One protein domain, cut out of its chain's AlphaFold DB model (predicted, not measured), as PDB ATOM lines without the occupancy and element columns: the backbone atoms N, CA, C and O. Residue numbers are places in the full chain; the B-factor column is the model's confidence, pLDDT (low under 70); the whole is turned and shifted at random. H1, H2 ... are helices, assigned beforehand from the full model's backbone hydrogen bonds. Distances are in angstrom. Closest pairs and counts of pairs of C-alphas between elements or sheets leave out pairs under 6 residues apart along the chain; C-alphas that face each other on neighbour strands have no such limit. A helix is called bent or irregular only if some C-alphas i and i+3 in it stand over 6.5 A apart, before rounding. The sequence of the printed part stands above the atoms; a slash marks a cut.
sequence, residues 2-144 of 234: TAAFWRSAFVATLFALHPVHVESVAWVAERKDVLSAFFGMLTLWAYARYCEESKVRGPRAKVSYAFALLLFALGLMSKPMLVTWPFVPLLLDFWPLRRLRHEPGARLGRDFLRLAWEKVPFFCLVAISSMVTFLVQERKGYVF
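What this domain is: This is residues 2 to 144 of the 234 residues of an uncharacterized protein of Acidobacteria bacterium (UniProt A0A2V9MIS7). The long bent helix H6 runs past one side of a helical hairpin, H3 and H4, its arm H6b packing on H4; short H5 lies near H3 and H6a. On the other side of the hairpin, beyond H3, H1 stands free, joined to H3 through short H2. The printed part has 143 residues, with six named helices, H1 to H6 in chain order, and no named strand: all helix. It is only just loose, close to compact, with a radius of gyration of the C-alphas of 17.7 A and spans of 55 by 40 by 26 A.

How they stand to each other: H6, residues 108 to 139, was assigned as one helix by its hydrogen bonds but is bent: C-alphas 118 and 121 are 7.2 A apart, and its arms H6a, residues 108 to 118, and H6b, residues 121 to 139, stand at a steep tilt of 53 degrees. With residues 121 to 129 alone, H6b touches residues 69 to 77 of H4, residues 60 to 78, at a shallow tilt of 15 degrees, the same way; the closest C-alphas, of Leu 76 and Ser 129, are 6.6 A apart. H4 and H3, residues 28 to 53, touch as a hairpin, opposite ways at a shallow tilt of 15 degrees, closest at the C-alphas of Ser 36 and Gly 75, 4.4 A. H5, residues 87 to 94, is close to but not clearly touching H3, with the C-alphas of Leu 44 and Pro 89 closest at 7.2 A, and likewise H6a, with those of Leu 90 and Leu 115 at 7.6 A. H2, residues 19 to 26, and H3 touch only at the corner, closest at the C-alphas of Ser 24 and Glu 30, 4.8 A. H1, residues 5 to 17, meets H2 only through their link and is apart from H3. Every O i to N i+4 pair is within hydrogen-bond range in H1, H4, H5, H6a and H6b, against 19 of 22 in H3 and 1 of 4 in H2, where 3 of 5 O i to N i+3 pairs are.

Where its parts are: H3 measures 38.5 A from first to last C-alpha, H6b 27.2 A, H4 26.8 A, H1 18.3 A and H6a 15.7 A. H1 begins at C-alpha 5 (-5.723, 37.012, 95.784), and H6b ends at C-alpha 139 (25.801, 1.878, 104.724). H2 and H3 are irregular: C-alphas 20 and 23 are 7.5 A apart, and C-alphas 29 and 32 are 7.2 A apart.

The domain as a whole: The two C-alphas farthest apart, of Pro 104 and Gly 141, are 56.6 A apart. The printed part has no cut, and the link from H5 to H6, 13 residues, is long. The mean pLDDT of the printed part is 84.9; it is under 70 at residues 23 to 25, 28 to 29, 101 to 108 and 140 to 144.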
ATOM      1  N   THR A   2       1.194  36.221  90.739       78.50
ATOM      2  CA  THR A   2       0.063  36.433  89.791       78.50
ATOM      3  C   THR A   2      -0.938  37.520  90.213       78.50
ATOM      4  O   THR A   2      -1.837  37.832  89.442       78.50
ATOM      5  N   ALA A   3      -0.798  38.074  91.426       82.25
ATOM      6  CA  ALA A   3      -1.675  39.089  92.033       82.25
ATOM      7  C   ALA A   3      -3.172  38.707  92.171       82.25
ATOM      8  O   ALA A   3      -3.991  39.538  92.546       82.25
ATOM      9  N   ALA A   4      -3.542  37.444  91.933       87.38
ATOM     10  CA  ALA A   4      -4.924  36.973  92.005       87.38
ATOM     11  C   ALA A   4      -5.281  36.439  93.405       87.38
ATOM     12  O   ALA A   4      -5.365  35.227  93.602       87.38
ATOM     13  N   PHE A   5      -5.498  37.344  94.368       89.88
ATOM     14  CA  PHE A   5      -5.723  37.012  95.784       89.88
ATOM     15  C   PHE A   5      -6.777  35.915  96.003       89.88
ATOM     16  O   PHE A   5      -6.457  34.875  96.570       89.88
ATOM     17  N   TRP A   6      -7.997  36.094  95.484       92.69
ATOM     18  CA  TRP A   6      -9.099  35.148  95.703       92.69
ATOM     19  C   TRP A   6      -8.846  33.759  95.119       92.69
ATOM     20  O   TRP A   6      -9.217  32.759  95.726       92.69
ATOM     21  N   ARG A   7      -8.171  33.678  93.967       90.94
ATOM     22  CA  ARG A   7      -7.815  32.387  93.358       90.94
ATOM     23  C   ARG A   7      -6.782  31.658  94.209       90.94
ATOM     24  O   ARG A   7      -6.927  30.465  94.444       90.94
ATOM     25  N   SER A   8      -5.773  32.377  94.699       89.62
ATOM     26  CA  SER A   8      -4.764  31.809  95.595       89.62
ATOM     27  C   SER A   8      -5.361  31.388  96.937       89.62
ATOM     28  O   SER A   8      -5.038  30.307  97.415       89.62
ATOM     29  N   ALA A   9      -6.246  32.205  97.517       90.69
ATOM     30  CA  ALA A   9      -6.934  31.889  98.764       90.69
ATOM     31  C   ALA A   9      -7.782  30.620  98.617       90.69
ATOM     32  O   ALA A   9      -7.632  29.699  99.409       90.69
ATOM     33  N   PHE A  10      -8.581  30.520  97.551       93.25
ATOM     34  CA  PHE A  10      -9.389  29.333  97.271       93.25
ATOM     35  C   PHE A  10      -8.539  28.061  97.133       93.25
ATOM     36  O   PHE A  10      -8.830  27.058  97.777       93.25
ATOM     37  N   VAL A  11      -7.455  28.104  96.348       90.94
ATOM     38  CA  VAL A  11      -6.557  26.947  96.172       90.94
ATOM     39  C   VAL A  11      -5.859  26.572  97.483       90.94
ATOM     40  O   VAL A  11      -5.734  25.389  97.784       90.94
ATOM     41  N   ALA A  12      -5.443  27.555  98.287       89.81
ATOM     42  CA  ALA A  12      -4.843  27.305  99.596       89.81
ATOM     43  C   ALA A  12      -5.841  26.673 100.578       89.81
ATOM     44  O   ALA A  12      -5.483  25.741 101.292       89.81
ATOM     45  N   THR A  13      -7.098  27.130 100.586       91.00
ATOM     46  CA  THR A  13      -8.167  26.531 101.395       91.00
ATOM     47  C   THR A  13      -8.472  25.106 100.949       91.00
ATOM     48  O   THR A  13      -8.564  24.224 101.795       91.00
ATOM     49  N   LEU A  14      -8.571  24.855  99.638       90.19
ATOM     50  CA  LEU A  14      -8.734  23.496  99.121       90.19
ATOM     51  C   LEU A  14      -7.578  22.602  99.568       90.19
ATOM     52  O   LEU A  14      -7.837  21.542 100.116       90.19
ATOM     53  N   PHE A  15      -6.327  23.043  99.415       88.19
ATOM     54  CA  PHE A  15      -5.156  22.291  99.874       88.19
ATOM     55  C   PHE A  15      -5.206  21.984 101.379       88.19
ATOM     56  O   PHE A  15      -4.904  20.866 101.778       88.19
ATOM     57  N   ALA A  16      -5.621  22.951 102.203       87.50
ATOM     58  CA  ALA A  16      -5.710  22.781 103.653       87.50
ATOM     59  C   ALA A  16      -6.820  21.810 104.092       87.50
ATOM     60  O   ALA A  16      -6.676  21.152 105.119       87.50
ATOM     61  N   LEU A  17      -7.920  21.727 103.339       88.38
ATOM     62  CA  LEU A  17      -9.054  20.847 103.642       88.38
ATOM     63  C   LEU A  17      -8.952  19.472 102.962       88.38
ATOM     64  O   LEU A  17      -9.654  18.543 103.358       88.38
ATOM     65  N   HIS A  18      -8.120  19.331 101.927       86.88
ATOM     66  CA  HIS A  18      -8.055  18.113 101.128       86.88
ATOM     67  C   HIS A  18      -7.398  16.955 101.899       86.88
ATOM     68  O   HIS A  18      -6.262  17.094 102.360       86.88
ATOM     69  N   PRO A  19      -8.026  15.768 101.987       85.31
ATOM     70  CA  PRO A  19      -7.557  14.726 102.896       85.31
ATOM     71  C   PRO A  19      -6.379  13.890 102.358       85.31
ATOM     72  O   PRO A  19      -5.864  13.040 103.076       85.31
ATOM     73  N   VAL A  20      -5.905  14.133 101.127       82.88
ATOM     74  CA  VAL A  20      -4.786  13.377 100.507       82.88
ATOM     75  C   VAL A  20      -3.507  13.383 101.343       82.88
ATOM     76  O   VAL A  20      -2.735  12.435 101.261       82.88
ATOM     77  N   HIS A  21      -3.291  14.415 102.160       79.50
ATOM     78  CA  HIS A  21      -2.103  14.539 103.007       79.50
ATOM     79  C   HIS A  21      -2.387  14.311 104.500       79.50
ATOM     80  O   HIS A  21      -1.563  14.666 105.343       79.50
ATOM     81  N   VAL A  22      -3.532  13.710 104.857       77.50
ATOM     82  CA  VAL A  22      -3.869  13.401 106.263       77.50
ATOM     83  C   VAL A  22      -2.846  12.455 106.884       77.50
ATOM     84  O   VAL A  22      -2.551  12.586 108.068       77.50
ATOM     85  N   GLU A  23      -2.244  11.567 106.088       69.81
ATOM     86  CA  GLU A  23      -1.161  10.674 106.521       69.81
ATOM     87  C   GLU A  23      -0.016  11.462 107.188       69.81
ATOM     88  O   GLU A  23       0.458  11.071 108.259       69.81
ATOM     89  N   SER A  24       0.344  12.632 106.640       65.81
ATOM     90  CA  SER A  24       1.441  13.443 107.168       65.81
ATOM     91  C   SER A  24       1.136  14.154 108.493       65.81
ATOM     92  O   SER A  24       2.053  14.591 109.191       65.81
ATOM     93  N   VAL A  25      -0.147  14.267 108.855       66.62
ATOM     94  CA  VAL A  25      -0.615  14.855 110.124       66.62
ATOM     95  C   VAL A  25      -0.943  13.766 111.146       66.62
ATOM     96  O   VAL A  25      -0.652  13.921 112.331       66.62
ATOM     97  N   ALA A  26      -1.523  12.653 110.693       72.44
ATOM     98  CA  ALA A  26      -1.920  11.535 111.539       72.44
ATOM     99  C   ALA A  26      -0.718  10.737 112.068       72.44
ATOM    100  O   ALA A  26      -0.804  10.135 113.140       72.44
ATOM    101  N   TRP A  27       0.416  10.742 111.355       70.12
ATOM    102  CA  TRP A  27       1.611  10.001 111.748       70.12
ATOM    103  C   TRP A  27       2.771  10.924 112.139       70.12
ATOM    104  O   TRP A  27       3.361  11.616 111.315       70.12
ATOM    105  N   VAL A  28       3.179  10.884 113.412       68.69
ATOM    106  CA  VAL A  28       4.271  11.727 113.947       68.69
ATOM    107  C   VAL A  28       5.600  11.544 113.187       68.69
ATOM    108  O   VAL A  28       6.393  12.483 113.105       68.69
ATOM    109  N   ALA A  29       5.846  10.369 112.592       67.50
ATOM    110  CA  ALA A  29       7.060  10.096 111.813       67.50
ATOM    111  C   ALA A  29       7.094  10.803 110.440       67.50
ATOM    112  O   ALA A  29       8.169  10.967 109.856       67.50
ATOM    113  N   GLU A  30       5.947  11.261 109.938       78.12
ATOM    114  CA  GLU A  30       5.816  11.996 108.677       78.12
ATOM    115  C   GLU A  30       6.034  13.515 108.827       78.12
ATOM    116  O   GLU A  30       6.037  14.241 107.840       78.12
ATOM    117  N   ARG A  31       6.313  14.037 110.032       81.75
ATOM    118  CA  ARG A  31       6.588  15.479 110.245       81.75
ATOM    119  C   ARG A  31       7.657  16.059 109.309       81.75
ATOM    120  O   ARG A  31       7.629  17.251 108.999       81.75
ATOM    121  N   LYS A  32       8.604  15.224 108.876       83.25
ATOM    122  CA  LYS A  32       9.650  15.558 107.898       83.25
ATOM    123  C   LYS A  32       9.081  16.022 106.545       83.25
ATOM    124  O   LYS A  32       9.684  16.889 105.918       83.25
ATOM    125  N   ASP A  33       7.922  15.511 106.130       84.62
ATOM    126  CA  ASP A  33       7.253  15.847 104.868       84.62
ATOM    127  C   ASP A  33       6.659  17.248 104.935       84.62
ATOM    128  O   ASP A  33       6.942  18.087 104.080       84.62
ATOM    129  N   VAL A  34       5.928  17.540 106.016       86.38
ATOM    130  CA  VAL A  34       5.357  18.870 106.275       86.38
ATOM    131  C   VAL A  34       6.462  19.922 106.375       86.38
ATOM    132  O   VAL A  34       6.345  21.001 105.794       86.38
ATOM    133  N   LEU A  35       7.562  19.607 107.066       89.62
ATOM    134  CA  LEU A  35       8.693  20.522 107.219       89.62
ATOM    135  C   LEU A  35       9.425  20.767 105.890       89.62
ATOM    136  O   LEU A  35       9.752  21.910 105.567       89.62
ATOM    137  N   SER A  36       9.642  19.714 105.098       90.69
ATOM    138  CA  SER A  36      10.242  19.824 103.766       90.69
ATOM    139  C   SER A  36       9.361  20.655 102.829       90.69
ATOM    140  O   SER A  36       9.851  21.588 102.192       90.69
ATOM    141  N   ALA A  37       8.046  20.413 102.816       90.12
ATOM    142  CA  ALA A  37       7.092  21.202 102.041       90.12
ATOM    143  C   ALA A  37       7.071  22.675 102.480       90.12
ATOM    144  O   ALA A  37       7.104  23.569 101.633       90.12
ATOM    145  N   PHE A  38       7.082  22.947 103.788       92.44
ATOM    146  CA  PHE A  38       7.136  24.305 104.333       92.44
ATOM    147  C   PHE A  38       8.378  25.066 103.854       92.44
ATOM    148  O   PHE A  38       8.256  26.156 103.288       92.44
ATOM    149  N   PHE A  39       9.568  24.479 104.009       95.12
ATOM    150  CA  PHE A  39      10.803  25.092 103.520       95.12
ATOM    151  C   PHE A  39      10.817  25.229 101.996       95.12
ATOM    152  O   PHE A  39      11.223  26.274 101.494       95.12
ATOM    153  N   GLY A  40      10.294  24.244 101.259       93.88
ATOM    154  CA  GLY A  40      10.136  24.317  99.806       93.88
ATOM    155  C   GLY A  40       9.274  25.504  99.367       93.88
ATOM    156  O   GLY A  40       9.664  26.249  98.463       93.88
ATOM    157  N   MET A  41       8.144  25.746 100.038       94.00
ATOM    158  CA  MET A  41       7.278  26.901  99.771       94.00
ATOM    159  C   MET A  41       7.957  28.229 100.132       94.00
ATOM    160  O   MET A  41       7.879  29.188  99.358       94.00
ATOM    161  N   LEU A  42       8.681  28.291 101.256       95.19
ATOM    162  CA  LEU A  42       9.466  29.474 101.623       95.19
ATOM    163  C   LEU A  42      10.586  29.760 100.616       95.19
ATOM    164  O   LEU A  42      10.812  30.924 100.283       95.19
ATOM    165  N   THR A  43      11.250  28.730 100.082       95.81
ATOM    166  CA  THR A  43      12.231  28.875  98.998       95.81
ATOM    167  C   THR A  43      11.598  29.542  97.784       95.81
ATOM    168  O   THR A  43      12.186  30.471  97.235       95.81
ATOM    169  N   LEU A  44      10.395  29.125  97.372       94.31
ATOM    170  CA  LEU A  44       9.700  29.737  96.232       94.31
ATOM    171  C   LEU A  44       9.314  31.191  96.502       94.31
ATOM    172  O   LEU A  44       9.462  32.040  95.623       94.31
ATOM    173  N   TRP A  45       8.863  31.498  97.716       94.25
ATOM    174  CA  TRP A  45       8.549  32.865  98.121       94.25
ATOM    175  C   TRP A  45       9.792  33.769  98.128       94.25
ATOM    176  O   TRP A  45       9.771  34.849  97.533       94.25
ATOM    177  N   ALA A  46      10.892  33.314  98.734       94.81
ATOM    178  CA  ALA A  46      12.164  34.035  98.758       94.81
ATOM    179  C   ALA A  46      12.736  34.209  97.343       94.81
ATOM    180  O   ALA A  46      13.218  35.284  96.986       94.81
ATOM    181  N   TYR A  47      12.604  33.183  96.502       94.50
ATOM    182  CA  TYR A  47      13.003  33.234  95.102       94.50
ATOM    183  C   TYR A  47      12.167  34.235  94.288       94.50
ATOM    184  O   TYR A  47      12.710  35.007  93.494       94.50
ATOM    185  N   ALA A  48      10.850  34.282  94.509       92.25
ATOM    186  CA  ALA A  48       9.978  35.270  93.881       92.25
ATOM    187  C   ALA A  48      10.356  36.701  94.298       92.25
ATOM    188  O   ALA A  48      10.454  37.575  93.434       92.25
ATOM    189  N   ARG A  49      10.656  36.927  95.585       91.25
ATOM    190  CA  ARG A  49      11.170  38.213  96.087       91.25
ATOM    191  C   ARG A  49      12.499  38.596  95.448       91.25
ATOM    192  O   ARG A  49      12.634  39.713  94.959       91.25
ATOM    193  N   TYR A  50      13.441  37.658  95.360       92.88
ATOM    194  CA  TYR A  50      14.697  37.858  94.637       92.88
ATOM    195  C   TYR A  50      14.461  38.327  93.194       92.88
ATOM    196  O   TYR A  50      15.135  39.246  92.723       92.88
ATOM    197  N   CYS A  51      13.498  37.730  92.489       90.25
ATOM    198  CA  CYS A  51      13.179  38.103  91.111       90.25
ATOM    199  C   CYS A  51      12.585  39.513  90.999       90.25
ATOM    200  O   CYS A  51      12.851  40.210  90.020       90.25
ATOM    201  N   GLU A  52      11.783  39.938  91.976       87.19
ATOM    202  CA  GLU A  52      11.225  41.293  92.042       87.19
ATOM    203  C   GLU A  52      12.319  42.329  92.352       87.19
ATOM    204  O   GLU A  52      12.453  43.320  91.636       87.19
ATOM    205  N   GLU A  53      13.171  42.063  93.342       86.44
ATOM    206  CA  GLU A  53      14.253  42.960  93.777       86.44
ATOM    207  C   GLU A  53      15.385  43.077  92.749       86.44
ATOM    208  O   GLU A  53      15.990  44.141  92.592       86.44
ATOM    209  N   SER A  54      15.654  42.002  92.002       83.06
ATOM    210  CA  SER A  54      16.675  41.980  90.945       83.06
ATOM    211  C   SER A  54      16.365  42.934  89.792       83.06
ATOM    212  O   SER A  54      17.289  43.368  89.102       83.06
ATOM    213  N   LYS A  55      15.094  43.314  89.593       81.06
ATOM    214  CA  LYS A  55      14.701  44.344  88.611       81.06
ATOM    215  C   LYS A  55      15.226  45.728  88.992       81.06
ATOM    216  O   LYS A  55      15.585  46.504  88.117       81.06
ATOM    217  N   VAL A  56      15.315  46.008  90.293       77.69
ATOM    218  CA  VAL A  56      15.734  47.303  90.858       77.69
ATOM    219  C   VAL A  56      17.253  47.339  91.127       77.69
ATOM    220  O   VAL A  56      17.790  48.362  91.533       77.69
ATOM    221  N   ARG A  57      17.977  46.232  90.871       73.25
ATOM    222  CA  ARG A  57      19.440  46.079  91.057       73.25
ATOM    223  C   ARG A  57      19.953  46.439  92.466       73.25
ATOM    224  O   ARG A  57      21.108  46.821  92.628       73.25
ATOM    225  N   GLY A  58      19.118  46.290  93.495       75.56
ATOM    226  CA  GLY A  58      19.492  46.586  94.881       75.56
ATOM    227  C   GLY A  58      20.269  45.454  95.579       75.56
ATOM    228  O   GLY A  58      20.170  44.293  95.177       75.56
ATOM    229  N   PRO A  59      20.983  45.743  96.689       82.81
ATOM    230  CA  PRO A  59      21.688  44.731  97.487       82.81
ATOM    231  C   PRO A  59      20.741  43.697  98.120       82.81
ATOM    232  O   PRO A  59      21.143  42.557  98.347       82.81
ATOM    233  N   ARG A  60      19.469  44.067  98.339       87.50
ATOM    234  CA  ARG A  60      18.423  43.180  98.877       87.50
ATOM    235  C   ARG A  60      18.225  41.915  98.042       87.50
ATOM    236  O   ARG A  60      18.082  40.845  98.621       87.50
ATOM    237  N   ALA A  61      18.386  42.001  96.718       87.62
ATOM    238  CA  ALA A  61      18.271  40.841  95.840       87.62
ATOM    239  C   ALA A  61      19.261  39.728  96.226       87.62
ATOM    240  O   ALA A  61      18.892  38.557  96.294       87.62
ATOM    241  N   LYS A  62      20.513  40.080  96.552       89.12
ATOM    242  CA  LYS A  62      21.517  39.094  96.982       89.12
ATOM    243  C   LYS A  62      21.115  38.418  98.295       89.12
ATOM    244  O   LYS A  62      21.308  37.215  98.434       89.12
ATOM    245  N   VAL A  63      20.524  39.177  99.219       92.94
ATOM    246  CA  VAL A  63      20.026  38.663 100.503       92.94
ATOM    247  C   VAL A  63      18.864  37.697 100.284       92.94
ATOM    248  O   VAL A  63      18.914  36.575 100.775       92.94
ATOM    249  N   SER A  64      17.862  38.077  99.486       92.12
ATOM    250  CA  SER A  64      16.717  37.216  99.157       92.12
ATOM    251  C   SER A  64      17.142  35.932  98.439       92.12
ATOM    252  O   SER A  64      16.598  34.861  98.705       92.12
ATOM    253  N   TYR A  65      18.153  36.012  97.570       93.88
ATOM    254  CA  TYR A  65      18.722  34.848  96.889       93.88
ATOM    255  C   TYR A  65      19.462  33.906  97.851       93.88
ATOM    256  O   TYR A  65      19.213  32.702  97.847       93.88
ATOM    257  N   ALA A  66      20.333  34.446  98.710       94.75
ATOM    258  CA  ALA A  66      21.024  33.662  99.735       94.75
ATOM    259  C   ALA A  66      20.030  33.013 100.710       94.75
ATOM    260  O   ALA A  66      20.178  31.847 101.068       94.75
ATOM    261  N   PHE A  67      18.972  33.739 101.076       96.06
ATOM    262  CA  PHE A  67      17.899  33.221 101.913       96.06
ATOM    263  C   PHE A  67      17.129  32.083 101.226       96.06
ATOM    264  O   PHE A  67      16.856  31.068 101.859       96.06
ATOM    265  N   ALA A  68      16.853  32.190  99.920       96.31
ATOM    266  CA  ALA A  68      16.236  31.108  99.152       96.31
ATOM    267  C   ALA A  68      17.097  29.831  99.141       96.31
ATOM    268  O   ALA A  68      16.555  28.739  99.313       96.31
ATOM    269  N   LEU A  69      18.422  29.965  98.985       96.50
ATOM    270  CA  LEU A  69      19.363  28.837  99.048       96.50
ATOM    271  C   LEU A  69      19.424  28.206 100.439       96.50
ATOM    272  O   LEU A  69      19.407  26.982 100.548       96.50
ATOM    273  N   LEU A  70      19.453  29.022 101.496       97.06
ATOM    274  CA  LEU A  70      19.444  28.538 102.876       97.06
ATOM    275  C   LEU A  70      18.173  27.735 103.171       97.06
ATOM    276  O   LEU A  70      18.250  26.604 103.642       97.06
ATOM    277  N   LEU A  71      17.004  28.293 102.849       96.69
ATOM    278  CA  LEU A  71      15.721  27.610 103.020       96.69
ATOM    279  C   LEU A  71      15.659  26.314 102.211       96.69
ATOM    280  O   LEU A  71      15.160  25.305 102.698       96.69
ATOM    281  N   PHE A  72      16.221  26.319 101.002       96.12
ATOM    282  CA  PHE A  72      16.257  25.128 100.166       96.12
ATOM    283  C   PHE A  72      17.123  24.024 100.782       96.12
ATOM    284  O   PHE A  72      16.703  22.868 100.839       96.12
ATOM    285  N   ALA A  73      18.296  24.386 101.309       95.75
ATOM    286  CA  ALA A  73      19.155  23.463 102.040       95.75
ATOM    287  C   ALA A  73      18.440  22.882 103.272       95.75
ATOM    288  O   ALA A  73      18.471  21.670 103.469       95.75
ATOM    289  N   LEU A  74      17.720  23.702 104.047       94.75
ATOM    290  CA  LEU A  74      16.916  23.235 105.186       94.75
ATOM    291  C   LEU A  74      15.797  22.269 104.762       94.75
ATOM    292  O   LEU A  74      15.546  21.268 105.439       94.75
ATOM    293  N   GLY A  75      15.158  22.519 103.617       93.06
ATOM    294  CA  GLY A  75      14.162  21.616 103.040       93.06
ATOM    295  C   GLY A  75      14.745  20.253 102.654       93.06
ATOM    296  O   GLY A  75      14.161  19.223 103.001       93.06
ATOM    297  N   LEU A  76      15.922  20.241 102.015       91.56
ATOM    298  CA  LEU A  76      16.661  19.016 101.673       91.56
ATOM    299  C   LEU A  76      17.156  18.260 102.914       91.56
ATOM    300  O   LEU A  76      17.123  17.032 102.934       91.56
ATOM    301  N   MET A  77      17.584  18.979 103.956       90.56
ATOM    302  CA  MET A  77      17.988  18.389 105.239       90.56
ATOM    303  C   MET A  77      16.807  17.784 106.008       90.56
ATOM    304  O   MET A  77      17.007  16.858 106.789       90.56
ATOM    305  N   SER A  78      15.587  18.281 105.783       89.06
ATOM    306  CA  SER A  78      14.370  17.733 106.397       89.06
ATOM    307  C   SER A  78      13.964  16.407 105.749       89.06
ATOM    308  O   SER A  78      13.723  15.419 106.442       89.06
ATOM    309  N   LYS A  79      13.910  16.374 104.411       83.31
ATOM    310  CA  LYS A  79      13.681  15.165 103.608       83.31
ATOM    311  C   LYS A  79      14.261  15.394 102.205       83.31
ATOM    312  O   LYS A  79      13.947  16.428 101.607       83.31
ATOM    313  N   PRO A  80      15.019  14.445 101.624       82.44
ATOM    314  CA  PRO A  80      15.570  14.567 100.270       82.44
ATOM    315  C   PRO A  80      14.494  14.356  99.183       82.44
ATOM    316  O   PRO A  80      14.716  13.671  98.196       82.44
ATOM    317  N   MET A  81      13.303  14.929  99.372       83.56
ATOM    318  CA  MET A  81      12.183  14.892  98.426       83.56
ATOM    319  C   MET A  81      12.239  16.072  97.445       83.56
ATOM    320  O   MET A  81      11.798  15.971  96.308       83.56
ATOM    321  N   LEU A  82      12.849  17.194  97.846       87.50
ATOM    322  CA  LEU A  82      12.953  18.412  97.030       87.50
ATOM    323  C   LEU A  82      14.045  18.339  95.942       87.50
ATOM    324  O   LEU A  82      14.524  19.366  95.462       87.50
ATOM    325  N   VAL A  83      14.460  17.143  95.528       89.88
ATOM    326  CA  VAL A  83      15.510  16.959  94.510       89.88
ATOM    327  C   VAL A  83      15.096  17.490  93.134       89.88
ATOM    328  O   VAL A  83      15.943  17.932  92.364       89.88
ATOM    329  N   THR A  84      13.794  17.543  92.839       91.62
ATOM    330  CA  THR A  84      13.262  18.149  91.606       91.62
ATOM    331  C   THR A  84      12.893  19.622  91.761       91.62
ATOM    332  O   THR A  84      12.549  20.294  90.786       91.62
ATOM    333  N   TRP A  85      13.028  20.185  92.962       90.69
ATOM    334  CA  TRP A  85      12.683  21.579  93.216       90.69
ATOM    335  C   TRP A  85      13.480  22.589  92.386       90.69
ATOM    336  O   TRP A  85      12.871  23.582  92.014       90.69
ATOM    337  N   PRO A  86      14.768  22.393  92.014       92.44
ATOM    338  CA  PRO A  86      15.484  23.348  91.156       92.44
ATOM    339  C   PRO A  86      14.826  23.581  89.786       92.44
ATOM    340  O   PRO A  86      14.990  24.654  89.199       92.44
ATOM    341  N   PHE A  87      14.038  22.620  89.291       92.56
ATOM    342  CA  PHE A  87      13.270  22.772  88.054       92.56
ATOM    343  C   PHE A  87      12.054  23.689  88.229       92.56
ATOM    344  O   PHE A  87      11.652  24.362  87.281       92.56
ATOM    345  N   VAL A  88      11.495  23.797  89.439       93.38
ATOM    346  CA  VAL A  88      10.316  24.633  89.711       93.38
ATOM    347  C   VAL A  88      10.614  26.127  89.497       93.38
ATOM    348  O   VAL A  88       9.877  26.763  88.744       93.38
ATOM    349  N   PRO A  89      11.701  26.720  90.030       92.25
ATOM    350  CA  PRO A  89      12.105  28.076  89.684       92.25
ATOM    351  C   PRO A  89      12.310  28.296  88.181       92.25
ATOM    352  O   PRO A  89      11.937  29.358  87.701       92.25
ATOM    353  N   LEU A  90      12.839  27.319  87.428       91.25
ATOM    354  CA  LEU A  90      12.965  27.428  85.964       91.25
ATOM    355  C   LEU A  90      11.592  27.506  85.280       91.25
ATOM    356  O   LEU A  90      11.385  28.326  84.384       91.25
ATOM    357  N   LEU A  91      10.630  26.695  85.731       91.75
ATOM    358  CA  LEU A  91       9.246  26.762  85.260       91.75
ATOM    359  C   LEU A  91       8.599  28.109  85.608       91.75
ATOM    360  O   LEU A  91       7.897  28.686  84.778       91.75
ATOM    361  N   LEU A  92       8.868  28.639  86.803       91.88
ATOM    362  CA  LEU A  92       8.364  29.938  87.254       91.88
ATOM    363  C   LEU A  92       8.984  31.108  86.481       91.88
ATOM    364  O   LEU A  92       8.283  32.081  86.187       91.88
ATOM    365  N   ASP A  93      10.262  30.992  86.111       89.88
ATOM    366  CA  ASP A  93      10.985  31.931  85.250       89.88
ATOM    367  C   ASP A  93      10.367  31.985  83.842       89.88
ATOM    368  O   ASP A  93      10.307  33.060  83.235       89.88
ATOM    369  N   PHE A  94       9.817  30.871  83.344       88.81
ATOM    370  CA  PHE A  94       8.989  30.848  82.134       88.81
ATOM    371  C   PHE A  94       7.621  31.516  82.359       88.81
ATOM    372  O   PHE A  94       7.264  32.477  81.668       88.81
ATOM    373  N   TRP A  95       6.858  31.053  83.350       90.06
ATOM    374  CA  TRP A  95       5.579  31.634  83.765       90.06
ATOM    375  C   TRP A  95       5.321  31.310  85.244       90.06
ATOM    376  O   TRP A  95       5.467  30.156  85.627       90.06
ATOM    377  N   PRO A  96       4.894  32.269  86.087       91.12
ATOM    378  CA  PRO A  96       4.344  33.581  85.751       91.12
ATOM    379  C   PRO A  96       5.368  34.725  85.716       91.12
ATOM    380  O   PRO A  96       4.990  35.829  85.329       91.12
ATOM    381  N   LEU A  97       6.636  34.503  86.091       87.19
ATOM    382  CA  LEU A  97       7.629  35.582  86.217       87.19
ATOM    383  C   LEU A  97       8.084  36.146  84.865       87.19
ATOM    384  O   LEU A  97       8.527  37.292  84.813       87.19
ATOM    385  N   ARG A  98       7.937  35.368  83.780       86.75
ATOM    386  CA  ARG A  98       8.226  35.764  82.388       86.75
ATOM    387  C   ARG A  98       9.648  36.310  82.186       86.75
ATOM    388  O   ARG A  98       9.861  37.173  81.343       86.75
ATOM    389  N   ARG A  99      10.634  35.789  82.920       84.00
ATOM    390  CA  ARG A  99      12.053  36.170  82.801       84.00
ATOM    391  C   ARG A  99      12.704  35.648  81.519       84.00
ATOM    392  O   ARG A  99      13.663  36.244  81.055       84.00
ATOM    393  N   LEU A 100      12.151  34.585  80.928       76.00
ATOM    394  CA  LEU A 100      12.557  34.051  79.616       76.00
ATOM    395  C   LEU A 100      11.951  34.811  78.424       76.00
ATOM    396  O   LEU A 100      12.154  34.429  77.273       76.00
ATOM    397  N   ARG A 101      11.147  35.845  78.679       65.69
ATOM    398  CA  ARG A 101      10.387  36.553  77.652       65.69
ATOM    399  C   ARG A 101      10.747  38.029  77.705       65.69
ATOM    400  O   ARG A 101      10.128  38.739  78.490       65.69
ATOM    401  N   HIS A 102      11.669  38.507  76.868       57.56
ATOM    402  CA  HIS A 102      11.693  39.936  76.545       57.56
ATOM    403  C   HIS A 102      12.478  40.327  75.294       57.56
ATOM    404  O   HIS A 102      13.402  39.635  74.890       57.56
ATOM    405  N   GLU A 103      12.072  41.485  74.765       50.88
ATOM    406  CA  GLU A 103      12.705  42.322  73.740       50.88
ATOM    407  C   GLU A 103      12.771  41.755  72.302       50.88
ATOM    408  O   GLU A 103      13.376  40.704  72.060       50.88
ATOM    409  N   PRO A 104      12.192  42.454  71.298       41.72
ATOM    410  CA  PRO A 104      12.436  42.152  69.890       41.72
ATOM    411  C   PRO A 104      13.944  42.265  69.605       41.72
ATOM    412  O   PRO A 104      14.500  43.356  69.603       41.72
ATOM    413  N   GLY A 105      14.617  41.128  69.397       54.66
ATOM    414  CA  GLY A 105      16.053  41.066  69.086       54.66
ATOM    415  C   GLY A 105      16.935  40.354  70.121       54.66
ATOM    416  O   GLY A 105      18.105  40.084  69.834       54.66
ATOM    417  N   ALA A 106      16.408  39.979  71.292       56.47
ATOM    418  CA  ALA A 106      17.164  39.180  72.259       56.47
ATOM    419  C   ALA A 106      17.320  37.721  71.784       56.47
ATOM    420  O   ALA A 106      16.367  37.054  71.376       56.47
ATOM    421  N   ARG A 107      18.552  37.193  71.839       60.72
ATOM    422  CA  ARG A 107      18.828  35.779  71.532       60.72
ATOM    423  C   ARG A 107      18.363  34.920  72.711       60.72
ATOM    424  O   ARG A 107      19.065  34.885  73.719       60.72
ATOM    425  N   LEU A 108      17.265  34.173  72.542       66.50
ATOM    426  CA  LEU A 108      16.689  33.241  73.538       66.50
ATOM    427  C   LEU A 108      17.736  32.409  74.306       66.50
ATOM    428  O   LEU A 108      17.585  32.170  75.501       66.50
ATOM    429  N   GLY A 109      18.815  31.989  73.637       73.38
ATOM    430  CA  GLY A 109      19.872  31.188  74.255       73.38
ATOM    431  C   GLY A 109      20.649  31.900  75.370       73.38
ATOM    432  O   GLY A 109      21.000  31.256  76.353       73.38
ATOM    433  N   ARG A 110      20.906  33.215  75.275       78.44
ATOM    434  CA  ARG A 110      21.704  33.930  76.293       78.44
ATOM    435  C   ARG A 110      20.947  34.106  77.608       78.44
ATOM    436  O   ARG A 110      21.532  33.893  78.668       78.44
ATOM    437  N   ASP A 111      19.660  34.428  77.540       79.94
ATOM    438  CA  ASP A 111      18.823  34.571  78.735       79.94
ATOM    439  C   ASP A 111      18.592  33.222  79.415       79.94
ATOM    440  O   ASP A 111      18.678  33.125  80.640       79.94
ATOM    441  N   PHE A 112      18.388  32.164  78.624       83.56
ATOM    442  CA  PHE A 112      18.294  30.806  79.148       83.56
ATOM    443  C   PHE A 112      19.585  30.373  79.853       83.56
ATOM    444  O   PHE A 112      19.520  29.893  80.980       83.56
ATOM    445  N   LEU A 113      20.757  30.592  79.241       85.44
ATOM    446  CA  LEU A 113      22.048  30.252  79.855       85.44
ATOM    447  C   LEU A 113      22.289  31.020  81.156       85.44
ATOM    448  O   LEU A 113      22.728  30.432  82.140       85.44
ATOM    449  N   ARG A 114      21.960  32.316  81.192       88.12
ATOM    450  CA  ARG A 114      22.055  33.121  82.414       88.12
ATOM    451  C   ARG A 114      21.160  32.563  83.521       88.12
ATOM    452  O   ARG A 114      21.621  32.408  84.647       88.12
ATOM    453  N   LEU A 115      19.899  32.264  83.211       88.44
ATOM    454  CA  LEU A 115      18.950  31.712  84.181       88.44
ATOM    455  C   LEU A 115      19.363  30.315  84.646       88.44
ATOM    456  O   LEU A 115      19.270  30.029  85.834       88.44
ATOM    457  N   ALA A 116      19.869  29.472  83.743       88.56
ATOM    458  CA  ALA A 116      20.416  28.165  84.088       88.56
ATOM    459  C   ALA A 116      21.617  28.300  85.036       88.56
ATOM    460  O   ALA A 116      21.690  27.585  86.034       88.56
ATOM    461  N   TRP A 117      22.504  29.271  84.792       91.38
ATOM    462  CA  TRP A 117      23.641  29.553  85.671       91.38
ATOM    463  C   TRP A 117      23.205  30.041  87.057       91.38
ATOM    464  O   TRP A 117      23.743  29.594  88.067       91.38
ATOM    465  N   GLU A 118      22.158  30.873  87.128       91.88
ATOM    466  CA  GLU A 118      21.513  31.259  88.393       91.88
ATOM    467  C   GLU A 118      20.949  30.045  89.164       91.88
ATOM    468  O   GLU A 118      20.698  30.161  90.357       91.88
ATOM    469  N   LYS A 119      20.741  28.873  88.541       94.50
ATOM    470  CA  LYS A 119      20.265  27.662  89.244       94.50
ATOM    471  C   LYS A 119      21.354  26.697  89.654       94.50
ATOM    472  O   LYS A 119      21.069  25.808  90.456       94.50
ATOM    473  N   VAL A 120      22.576  26.854  89.150       95.19
ATOM    474  CA  VAL A 120      23.687  25.941  89.457       95.19
ATOM    475  C   VAL A 120      23.832  25.707  90.967       95.19
ATOM    476  O   VAL A 120      23.888  24.544  91.357       95.19
ATOM    477  N   PRO A 121      23.761  26.726  91.852       96.06
ATOM    478  CA  PRO A 121      23.845  26.488  93.295       96.06
ATOM    479  C   PRO A 121      22.724  25.594  93.855       96.06
ATOM    480  O   PRO A 121      22.987  24.772  94.731       96.06
ATOM    481  N   PHE A 122      21.497  25.694  93.333       95.56
ATOM    482  CA  PHE A 122      20.394  24.805  93.721       95.56
ATOM    483  C   PHE A 122      20.670  23.362  93.280       95.56
ATOM    484  O   PHE A 122      20.501  22.435  94.069       95.56
ATOM    485  N   PHE A 123      21.147  23.164  92.049       95.69
ATOM    486  CA  PHE A 123      21.526  21.837  91.557       95.69
ATOM    487  C   PHE A 123      22.697  21.233  92.340       95.69
ATOM    488  O   PHE A 123      22.661  20.046  92.654       95.69
ATOM    489  N   CYS A 124      23.692  22.037  92.726       96.31
ATOM    490  CA  CYS A 124      24.789  21.582  93.580       96.31
ATOM    491  C   CYS A 124      24.281  21.084  94.941       96.31
ATOM    492  O   CYS A 124      24.691  20.016  95.388       96.31
ATOM    493  N   LEU A 125      23.354  21.811  95.580       95.56
ATOM    494  CA  LEU A 125      22.747  21.382  96.848       95.56
ATOM    495  C   LEU A 125      21.985  20.056  96.701       95.56
ATOM    496  O   LEU A 125      22.124  19.175  97.550       95.56
ATOM    497  N   VAL A 126      21.238  19.881  95.604       94.81
ATOM    498  CA  VAL A 126      20.567  18.607  95.291       94.81
ATOM    499  C   VAL A 126      21.568  17.477  95.094       94.81
ATOM    500  O   VAL A 126      21.372  16.399  95.653       94.81
ATOM    501  N   ALA A 127      22.638  17.703  94.330       94.50
ATOM    502  CA  ALA A 127      23.655  16.689  94.068       94.50
ATOM    503  C   ALA A 127      24.340  16.233  95.365       94.50
ATOM    504  O   ALA A 127      24.466  15.033  95.603       94.50
ATOM    505  N   ILE A 128      24.699  17.178  96.241       94.12
ATOM    506  CA  ILE A 128      25.280  16.882  97.557       94.12
ATOM    507  C   ILE A 128      24.288  16.089  98.416       94.12
ATOM    508  O   ILE A 128      24.644  15.044  98.953       94.12
ATOM    509  N   SER A 129      23.033  16.540  98.518       92.69
ATOM    510  CA  SER A 129      21.998  15.854  99.304       92.69
ATOM    511  C   SER A 129      21.723  14.435  98.792       92.69
ATOM    512  O   SER A 129      21.631  13.497  99.586       92.69
ATOM    513  N   SER A 130      21.665  14.254  97.471       90.00
ATOM    514  CA  SER A 130      21.447  12.954  96.827       90.00
ATOM    515  C   SER A 130      22.623  12.009  97.065       90.00
ATOM    516  O   SER A 130      22.412  10.855  97.427       90.00
ATOM    517  N   MET A 131      23.859  12.508  96.946       90.56
ATOM    518  CA  MET A 131      25.075  11.743  97.235       90.56
ATOM    519  C   MET A 131      25.114  11.289  98.698       90.56
ATOM    520  O   MET A 131      25.310  10.111  98.976       90.56
ATOM    521  N   VAL A 132      24.869  12.202  99.644       89.88
ATOM    522  CA  VAL A 132      24.817  11.863 101.076       89.88
ATOM    523  C   VAL A 132      23.729  10.824 101.344       89.88
ATOM    524  O   VAL A 132      23.972   9.853 102.057       89.88
ATOM    525  N   THR A 133      22.549  10.990 100.747       87.88
ATOM    526  CA  THR A 133      21.432  10.048 100.897       87.88
ATOM    527  C   THR A 133      21.800   8.661 100.376       87.88
ATOM    528  O   THR A 133      21.576   7.678 101.078       87.88
ATOM    529  N   PHE A 134      22.417   8.582  99.196       85.12
ATOM    530  CA  PHE A 134      22.890   7.330  98.608       85.12
ATOM    531  C   PHE A 134      23.907   6.628  99.521       85.12
ATOM    532  O   PHE A 134      23.695   5.479  99.905       85.12
ATOM    533  N   LEU A 135      24.939   7.350  99.971       86.94
ATOM    534  CA  LEU A 135      25.984   6.817 100.854       86.94
ATOM    535  C   LEU A 135      25.434   6.338 102.207       86.94
ATOM    536  O   LEU A 135      25.901   5.344 102.764       86.94
ATOM    537  N   VAL A 136      24.447   7.042 102.767       84.81
ATOM    538  CA  VAL A 136      23.808   6.654 104.035       84.81
ATOM    539  C   VAL A 136      22.909   5.431 103.854       84.81
ATOM    540  O   VAL A 136      22.898   4.560 104.725       84.81
ATOM    541  N   GLN A 137      22.158   5.351 102.753       79.31
ATOM    542  CA  GLN A 137      21.307   4.194 102.462       79.31
ATOM    543  C   GLN A 137      22.140   2.935 102.222       79.31
ATOM    544  O   GLN A 137      21.795   1.881 102.761       79.31
ATOM    545  N   GLU A 138      23.243   3.056 101.480       76.62
ATOM    546  CA  GLU A 138      24.191   1.967 101.217       76.62
ATOM    547  C   GLU A 138      24.750   1.403 102.530       76.62
ATOM    548  O   GLU A 138      24.665   0.204 102.787       76.62
ATOM    549  N   ARG A 139      25.221   2.278 103.430       72.44
ATOM    550  CA  ARG A 139      25.801   1.878 104.724       72.44
ATOM    551  C   ARG A 139      24.808   1.248 105.693       72.44
ATOM    552  O   ARG A 139      25.205   0.425 106.511       72.44
ATOM    553  N   LYS A 140      23.540   1.661 105.660       64.31
ATOM    554  CA  LYS A 140      22.513   1.142 106.573       64.31
ATOM    555  C   LYS A 140      21.813  -0.119 106.051       64.31
ATOM    556  O   LYS A 140      20.875  -0.577 106.693       64.31
ATOM    557  N   GLY A 141      22.209  -0.652 104.890       56.06
ATOM    558  CA  GLY A 141      21.568  -1.827 104.286       56.06
ATOM    559  C   GLY A 141      20.108  -1.606 103.858       56.06
ATOM    560  O   GLY A 141      19.444  -2.555 103.459       56.06
ATOM    561  N   TYR A 142      19.603  -0.363 103.918       51.41
ATOM    562  CA  TYR A 142      18.256   0.023 103.465       51.41
ATOM    563  C   TYR A 142      18.193   0.321 101.970       51.41
ATOM    564  O   TYR A 142      17.112   0.632 101.464       51.41
ATOM    565  N   VAL A 143      19.301   0.169 101.238       50.72
ATOM    566  CA  VAL A 143      19.198  -0.214  99.829       50.72
ATOM    567  C   VAL A 143      18.625  -1.629  99.830       50.72
ATOM    568  O   VAL A 143      19.345  -2.608  99.653       50.72
ATOM    569  N   PHE A 144      17.320  -1.739 100.102       47.88
ATOM    570  CA  PHE A 144      16.520  -2.892  99.740       47.88
ATOM    571  C   PHE A 144      16.827  -3.120  98.273       47.88
ATOM    572  O   PHE A 144      16.418  -2.337  97.422       47.88
TER     573      PHE A 144